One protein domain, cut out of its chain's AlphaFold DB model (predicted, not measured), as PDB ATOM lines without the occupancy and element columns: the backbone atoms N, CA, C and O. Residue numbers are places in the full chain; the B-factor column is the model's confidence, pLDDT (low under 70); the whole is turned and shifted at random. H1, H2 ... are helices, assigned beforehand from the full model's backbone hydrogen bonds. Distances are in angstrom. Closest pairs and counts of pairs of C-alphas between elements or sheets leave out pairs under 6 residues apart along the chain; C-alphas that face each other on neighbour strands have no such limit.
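Overview. This is residues 83 to 102 and 110 to 143 of the 667 residues of the protein "Mediator of RNA polymerase II transcription subunit 14" of Meloidogyne hapla (UniProt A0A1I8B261). Two helices lie side by side, nearly parallel in line but running opposite ways, and the longer one, H2, sticks out past H1 with its residues 132 to 141. The printed part has 54 residues with two named helices, H1 then H2, and is all helix. It is only just loose, close to extended, with a radius of gyration of the C-alphas of 14.6 A and spans of 50 by 19 by 7 A.

Arrangement. Start from H2, residues 110 to 141; H1, residues 83 to 102, touches it. Look at Thr 90 and Thr 124, whose C-alphas are the closest pair at 6.5 A. The helices run opposite ways at a shallow tilt of 2 degrees. Every O i to N i+4 pair is within hydrogen-bond range in H1, and 27 of 28 in H2.

Along the chain. Find C-alpha 110 at (25.928, -35.483, 116.037); from there H2 runs 45.8 A to C-alpha 141 at (40.237, 4.397, 133.510). H1 starts at C-alpha 83 and runs 28.2 A to C-alpha 102.

Size, cuts and confidence. The C-alphas farthest apart, of Thr 110 and Lys 143, are 50.7 A apart. Across the cut, residues 103 to 109, C-alphas 102 and 110 are 12.2 A apart. Look for pLDDT under 70 at residues 101 to 102, 110 to 113 and 142 to 143.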
ATOM      1  N   LEU A  83      39.735  -5.660 119.956       87.25
ATOM      2  CA  LEU A  83      38.423  -6.161 119.535       87.25
ATOM      3  C   LEU A  83      38.505  -6.811 118.159       87.25
ATOM      4  O   LEU A  83      38.011  -7.921 117.996       87.25
ATOM      5  N   ASP A  84      39.169  -6.159 117.209       88.62
ATOM      6  CA  ASP A  84      39.364  -6.688 115.867       88.62
ATOM      7  C   ASP A  84      40.132  -8.002 115.928       88.62
ATOM      8  O   ASP A  84      39.668  -8.983 115.357       88.62
ATOM      9  N   PHE A  85      41.237  -8.089 116.673       88.06
ATOM     10  CA  PHE A  85      41.946  -9.360 116.825       88.06
ATOM     11  C   PHE A  85      41.081 -10.451 117.457       88.06
ATOM     12  O   PHE A  85      41.096 -11.581 116.973       88.06
ATOM     13  N   ALA A  86      40.286 -10.126 118.481       88.50
ATOM     14  CA  ALA A  86      39.371 -11.092 119.083       88.50
ATOM     15  C   ALA A  86      38.306 -11.568 118.077       88.50
ATOM     16  O   ALA A  86      38.053 -12.765 117.969       88.50
ATOM     17  N   ILE A  87      37.715 -10.656 117.299       89.06
ATOM     18  CA  ILE A  87      36.715 -10.986 116.278       89.06
ATOM     19  C   ILE A  87      37.344 -11.841 115.177       89.06
ATOM     20  O   ILE A  87      36.826 -12.917 114.888       89.06
ATOM     21  N   HIS A  88      38.482 -11.426 114.616       91.12
ATOM     22  CA  HIS A  88      39.184 -12.177 113.573       91.12
ATOM     23  C   HIS A  88      39.583 -13.568 114.057       91.12
ATOM     24  O   HIS A  88      39.361 -14.541 113.342       91.12
ATOM     25  N   GLN A  89      40.098 -13.687 115.284       88.75
ATOM     26  CA  GLN A  89      40.425 -14.986 115.863       88.75
ATOM     27  C   GLN A  89      39.177 -15.868 115.985       88.75
ATOM     28  O   GLN A  89      39.207 -17.025 115.577       88.75
ATOM     29  N   THR A  90      38.059 -15.332 116.486       88.50
ATOM     30  CA  THR A  90      36.822 -16.118 116.647       88.50
ATOM     31  C   THR A  90      36.186 -16.510 115.315       88.50
ATOM     32  O   THR A  90      35.691 -17.626 115.192       88.50
ATOM     33  N   LEU A  91      36.238 -15.640 114.302       88.62
ATOM     34  CA  LEU A  91      35.777 -15.942 112.946       88.62
ATOM     35  C   LEU A  91      36.662 -16.994 112.279       88.62
ATOM     36  O   LEU A  91      36.140 -17.909 111.650       88.62
ATOM     37  N   HIS A  92      37.980 -16.902 112.451       90.31
ATOM     38  CA  HIS A  92      38.920 -17.887 111.933       90.31
ATOM     39  C   HIS A  92      38.729 -19.258 112.598       90.31
ATOM     40  O   HIS A  92      38.622 -20.272 111.912       90.31
ATOM     41  N   GLU A  93      38.607 -19.300 113.927       85.62
ATOM     42  CA  GLU A  93      38.298 -20.535 114.657       85.62
ATOM     43  C   GLU A  93      36.936 -21.116 114.232       85.62
ATOM     44  O   GLU A  93      36.824 -22.323 114.008       85.62
ATOM     45  N   LEU A  94      35.916 -20.273 114.025       86.62
ATOM     46  CA  LEU A  94      34.611 -20.695 113.512       86.62
ATOM     47  C   LEU A  94      34.705 -21.252 112.085       86.62
ATOM     48  O   LEU A  94      34.068 -22.262 111.780       86.62
ATOM     49  N   GLN A  95      35.503 -20.622 111.222       86.69
ATOM     50  CA  GLN A  95      35.720 -21.071 109.852       86.69
ATOM     51  C   GLN A  95      36.386 -22.449 109.838       86.69
ATOM     52  O   GLN A  95      35.859 -23.361 109.198       86.69
ATOM     53  N   ILE A  96      37.444 -22.647 110.631       84.50
ATOM     54  CA  ILE A  96      38.094 -23.955 110.797       84.50
ATOM     55  C   ILE A  96      37.075 -25.004 111.255       84.50
ATOM     56  O   ILE A  96      36.979 -26.083 110.669       84.50
ATOM     57  N   ILE A  97      36.265 -24.693 112.267       82.00
ATOM     58  CA  ILE A  97      35.245 -25.621 112.768       82.00
ATOM     59  C   ILE A  97      34.194 -25.920 111.693       82.00
ATOM     60  O   ILE A  97      33.741 -27.060 111.582       82.00
ATOM     61  N   SER A  98      33.810 -24.939 110.873       78.06
ATOM     62  CA  SER A  98      32.855 -25.132 109.776       78.06
ATOM     63  C   SER A  98      33.394 -26.076 108.693       78.06
ATOM     64  O   SER A  98      32.688 -27.001 108.281       78.06
ATOM     65  N   GLU A  99      34.664 -25.928 108.310       79.50
ATOM     66  CA  GLU A  99      35.325 -26.769 107.310       79.50
ATOM     67  C   GLU A  99      35.533 -28.200 107.821       79.50
ATOM     68  O   GLU A  99      35.294 -29.172 107.095       79.50
ATOM     69  N   LEU A 100      35.905 -28.349 109.096       71.19
ATOM     70  CA  LEU A 100      36.044 -29.651 109.751       71.19
ATOM     71  C   LEU A 100      34.688 -30.361 109.915       71.19
ATOM     72  O   LEU A 100      34.609 -31.581 109.761       71.19
ATOM     73  N   ASN A 101      33.607 -29.613 110.159       62.62
ATOM     74  CA  ASN A 101      32.251 -30.154 110.316       62.62
ATOM     75  C   ASN A 101      31.556 -30.518 108.988       62.62
ATOM     76  O   ASN A 101      30.607 -31.318 108.989       62.62
ATOM     77  N   ALA A 102      31.983 -29.939 107.862       63.41
ATOM     78  CA  ALA A 102      31.434 -30.228 106.535       63.41
ATOM     79  C   ALA A 102      31.947 -31.557 105.944       63.41
ATOM     80  O   ALA A 102      31.234 -32.197 105.173       63.41
ATOM     81  N   THR A 110      26.805 -36.377 115.272       58.00
ATOM     82  CA  THR A 110      25.928 -35.483 116.037       58.00
ATOM     83  C   THR A 110      26.521 -35.182 117.410       58.00
ATOM     84  O   THR A 110      26.669 -34.014 117.757       58.00
ATOM     85  N   ILE A 111      26.970 -36.205 118.146       63.81
ATOM     86  CA  ILE A 111      27.536 -36.037 119.495       63.81
ATOM     87  C   ILE A 111      28.882 -35.299 119.432       63.81
ATOM     88  O   ILE A 111      29.059 -34.278 120.099       63.81
ATOM     89  N   ASN A 112      29.806 -35.720 118.564       67.06
ATOM     90  CA  ASN A 112      31.117 -35.068 118.458       67.06
ATOM     91  C   ASN A 112      31.020 -33.625 117.943       67.06
ATOM     92  O   ASN A 112      31.748 -32.755 118.418       67.06
ATOM     93  N   ARG A 113      30.076 -33.332 117.035       66.06
ATOM     94  CA  ARG A 113      29.765 -31.957 116.615       66.06
ATOM     95  C   ARG A 113      29.218 -31.130 117.771       66.06
ATOM     96  O   ARG A 113      29.595 -29.973 117.907       66.06
ATOM     97  N   THR A 114      28.335 -31.694 118.598       73.62
ATOM     98  CA  THR A 114      27.817 -30.956 119.759       73.62
ATOM     99  C   THR A 114      28.933 -30.624 120.748       73.62
ATOM    100  O   THR A 114      28.999 -29.488 121.203       73.62
ATOM    101  N   ILE A 115      29.875 -31.540 120.997       79.69
ATOM    102  CA  ILE A 115      30.996 -31.304 121.918       79.69
ATOM    103  C   ILE A 115      31.953 -30.229 121.381       79.69
ATOM    104  O   ILE A 115      32.281 -29.299 122.115       79.69
ATOM    105  N   THR A 116      32.371 -30.296 120.113       79.19
ATOM    106  CA  THR A 116      33.315 -29.312 119.543       79.19
ATOM    107  C   THR A 116      32.708 -27.916 119.440       79.19
ATOM    108  O   THR A 116      33.374 -26.932 119.757       79.19
ATOM    109  N   VAL A 117      31.428 -27.811 119.071       82.88
ATOM    110  CA  VAL A 117      30.714 -26.527 119.040       82.88
ATOM    111  C   VAL A 117      30.548 -25.954 120.449       82.88
ATOM    112  O   VAL A 117      30.733 -24.753 120.639       82.88
ATOM    113  N   VAL A 118      30.259 -26.790 121.453       84.88
ATOM    114  CA  VAL A 118      30.159 -26.347 122.854       84.88
ATOM    115  C   VAL A 118      31.519 -25.896 123.397       84.88
ATOM    116  O   VAL A 118      31.593 -24.860 124.058       84.88
ATOM    117  N   GLN A 119      32.604 -26.611 123.087       85.31
ATOM    118  CA  GLN A 119      33.962 -26.217 123.479       85.31
ATOM    119  C   GLN A 119      34.388 -24.897 122.829       85.31
ATOM    120  O   GLN A 119      34.921 -24.023 123.515       85.31
ATOM    121  N   PHE A 120      34.088 -24.711 121.542       86.50
ATOM    122  CA  PHE A 120      34.294 -23.438 120.853       86.50
ATOM    123  C   PHE A 120      33.504 -22.308 121.513       86.50
ATOM    124  O   PHE A 120      34.090 -21.306 121.911       86.50
ATOM    125  N   ALA A 121      32.201 -22.504 121.734       86.94
ATOM    126  CA  ALA A 121      31.358 -21.513 122.396       86.94
ATOM    127  C   ALA A 121      31.892 -21.140 123.791       86.94
ATOM    128  O   ALA A 121      31.842 -19.972 124.182       86.94
ATOM    129  N   HIS A 122      32.448 -22.104 124.531       89.06
ATOM    130  CA  HIS A 122      33.075 -21.856 125.825       89.06
ATOM    131  C   HIS A 122      34.376 -21.042 125.708       89.06
ATOM    132  O   HIS A 122      34.531 -20.047 126.419       89.06
ATOM    133  N   SER A 123      35.278 -21.408 124.792       88.12
ATOM    134  CA  SER A 123      36.537 -20.685 124.548       88.12
ATOM    135  C   SER A 123      36.282 -19.241 124.099       88.12
ATOM    136  O   SER A 123      36.775 -18.288 124.710       88.12
ATOM    137  N   THR A 124      35.402 -19.063 123.109       88.00
ATOM    138  CA  THR A 124      34.982 -17.750 122.613       88.00
ATOM    139  C   THR A 124      34.371 -16.908 123.731       88.00
ATOM    140  O   THR A 124      34.736 -15.744 123.911       88.00
ATOM    141  N   ARG A 125      33.497 -17.496 124.560       90.75
ATOM    142  CA  ARG A 125      32.919 -16.802 125.717       90.75
ATOM    143  C   ARG A 125      33.997 -16.329 126.693       90.75
ATOM    144  O   ARG A 125      33.882 -15.211 127.183       90.75
ATOM    145  N   LEU A 126      35.029 -17.121 126.985       91.75
ATOM    146  CA  LEU A 126      36.097 -16.707 127.903       91.75
ATOM    147  C   LEU A 126      36.896 -15.511 127.368       91.75
ATOM    148  O   LEU A 126      37.186 -14.590 128.137       91.75
ATOM    149  N   ILE A 127      37.198 -15.483 126.066       88.81
ATOM    150  CA  ILE A 127      37.863 -14.343 125.413       88.81
ATOM    151  C   ILE A 127      37.002 -13.083 125.562       88.81
ATOM    152  O   ILE A 127      37.481 -12.063 126.060       88.81
ATOM    153  N   PHE A 128      35.708 -13.161 125.232       89.69
ATOM    154  CA  PHE A 128      34.806 -12.011 125.345       89.69
ATOM    155  C   PHE A 128      34.503 -11.609 126.792       89.69
ATOM    156  O   PHE A 128      34.291 -10.429 127.053       89.69
ATOM    157  N   VAL A 129      34.537 -12.531 127.760       92.69
ATOM    158  CA  VAL A 129      34.422 -12.200 129.191       92.69
ATOM    159  C   VAL A 129      35.660 -11.447 129.684       92.69
ATOM    160  O   VAL A 129      35.518 -10.454 130.399       92.69
ATOM    161  N   ARG A 130      36.870 -11.857 129.277       90.25
ATOM    162  CA  ARG A 130      38.109 -11.113 129.579       90.25
ATOM    163  C   ARG A 130      38.096  -9.734 128.923       90.25
ATOM    164  O   ARG A 130      38.404  -8.740 129.577       90.25
ATOM    165  N   LEU A 131      37.661  -9.654 127.668       88.88
ATOM    166  CA  LEU A 131      37.512  -8.388 126.957       88.88
ATOM    167  C   LEU A 131      36.470  -7.484 127.629       88.88
ATOM    168  O   LEU A 131      36.715  -6.298 127.826       88.88
ATOM    169  N   LEU A 132      35.350  -8.049 128.084       87.88
ATOM    170  CA  LEU A 132      34.335  -7.333 128.853       87.88
ATOM    171  C   LEU A 132      34.900  -6.788 130.171       87.88
ATOM    172  O   LEU A 132      34.551  -5.674 130.564       87.88
ATOM    173  N   ALA A 133      35.780  -7.532 130.847       89.50
ATOM    174  CA  ALA A 133      36.465  -7.052 132.045       89.50
ATOM    175  C   ALA A 133      37.358  -5.837 131.735       89.50
ATOM    176  O   ALA A 133      37.286  -4.836 132.450       89.50
ATOM    177  N   ILE A 134      38.113  -5.873 130.630       87.44
ATOM    178  CA  ILE A 134      38.927  -4.738 130.160       87.44
ATOM    179  C   ILE A 134      38.040  -3.538 129.815       87.44
ATOM    180  O   ILE A 134      38.330  -2.421 130.233       87.44
ATOM    181  N   VAL A 135      36.921  -3.745 129.120       86.12
ATOM    182  CA  VAL A 135      35.975  -2.669 128.773       86.12
ATOM    183  C   VAL A 135      35.361  -2.040 130.031       86.12
ATOM    184  O   VAL A 135      35.265  -0.814 130.134       86.12
ATOM    185  N   ARG A 136      34.993  -2.854 131.032       85.75
ATOM    186  CA  ARG A 136      34.514  -2.363 132.337       85.75
ATOM    187  C   ARG A 136      35.590  -1.571 133.080       85.75
ATOM    188  O   ARG A 136      35.278  -0.542 133.681       85.75
ATOM    189  N   TRP A 137      36.845  -2.007 133.007       85.00
ATOM    190  CA  TRP A 137      37.970  -1.283 133.593       85.00
ATOM    191  C   TRP A 137      38.242   0.041 132.865       85.00
ATOM    192  O   TRP A 137      38.338   1.082 133.513       85.00
ATOM    193  N   LEU A 138      38.235   0.055 131.528       81.06
ATOM    194  CA  LEU A 138      38.409   1.262 130.710       81.06
ATOM    195  C   LEU A 138      37.342   2.327 130.986       81.06
ATOM    196  O   LEU A 138      37.652   3.519 130.996       81.06
ATOM    197  N   LYS A 139      36.106   1.916 131.301       80.00
ATOM    198  CA  LYS A 139      35.050   2.837 131.755       80.00
ATOM    199  C   LYS A 139      35.456   3.613 133.019       80.00
ATOM    200  O   LYS A 139      35.064   4.765 133.183       80.00
ATOM    201  N   THR A 140      36.270   3.003 133.880       77.44
ATOM    202  CA  THR A 140      36.800   3.603 135.116       77.44
ATOM    203  C   THR A 140      38.162   4.282 134.896       77.44
ATOM    204  O   THR A 140      38.505   5.217 135.620       77.44
ATOM    205  N   ASN A 141      38.902   3.891 133.851       73.12
ATOM    206  CA  ASN A 141      40.237   4.397 133.510       73.12
ATOM    207  C   ASN A 141      40.278   5.907 133.207       73.12
ATOM    208  O   ASN A 141      41.306   6.546 133.401       73.12
ATOM    209  N   ARG A 142      39.151   6.532 132.830       67.06
ATOM    210  CA  ARG A 142      39.083   7.999 132.653       67.06
ATOM    211  C   ARG A 142      39.498   8.788 133.905       67.06
ATOM    212  O   ARG A 142      39.910   9.933 133.783       67.06
ATOM    213  N   LYS A 143      39.421   8.186 135.099       67.75
ATOM    214  CA  LYS A 143      39.908   8.793 136.350       67.75
ATOM    215  C   LYS A 143      41.436   8.739 136.509       67.75
ATOM    216  O   LYS A 143      41.974   9.513 137.290       67.75
TER     217      LYS A 143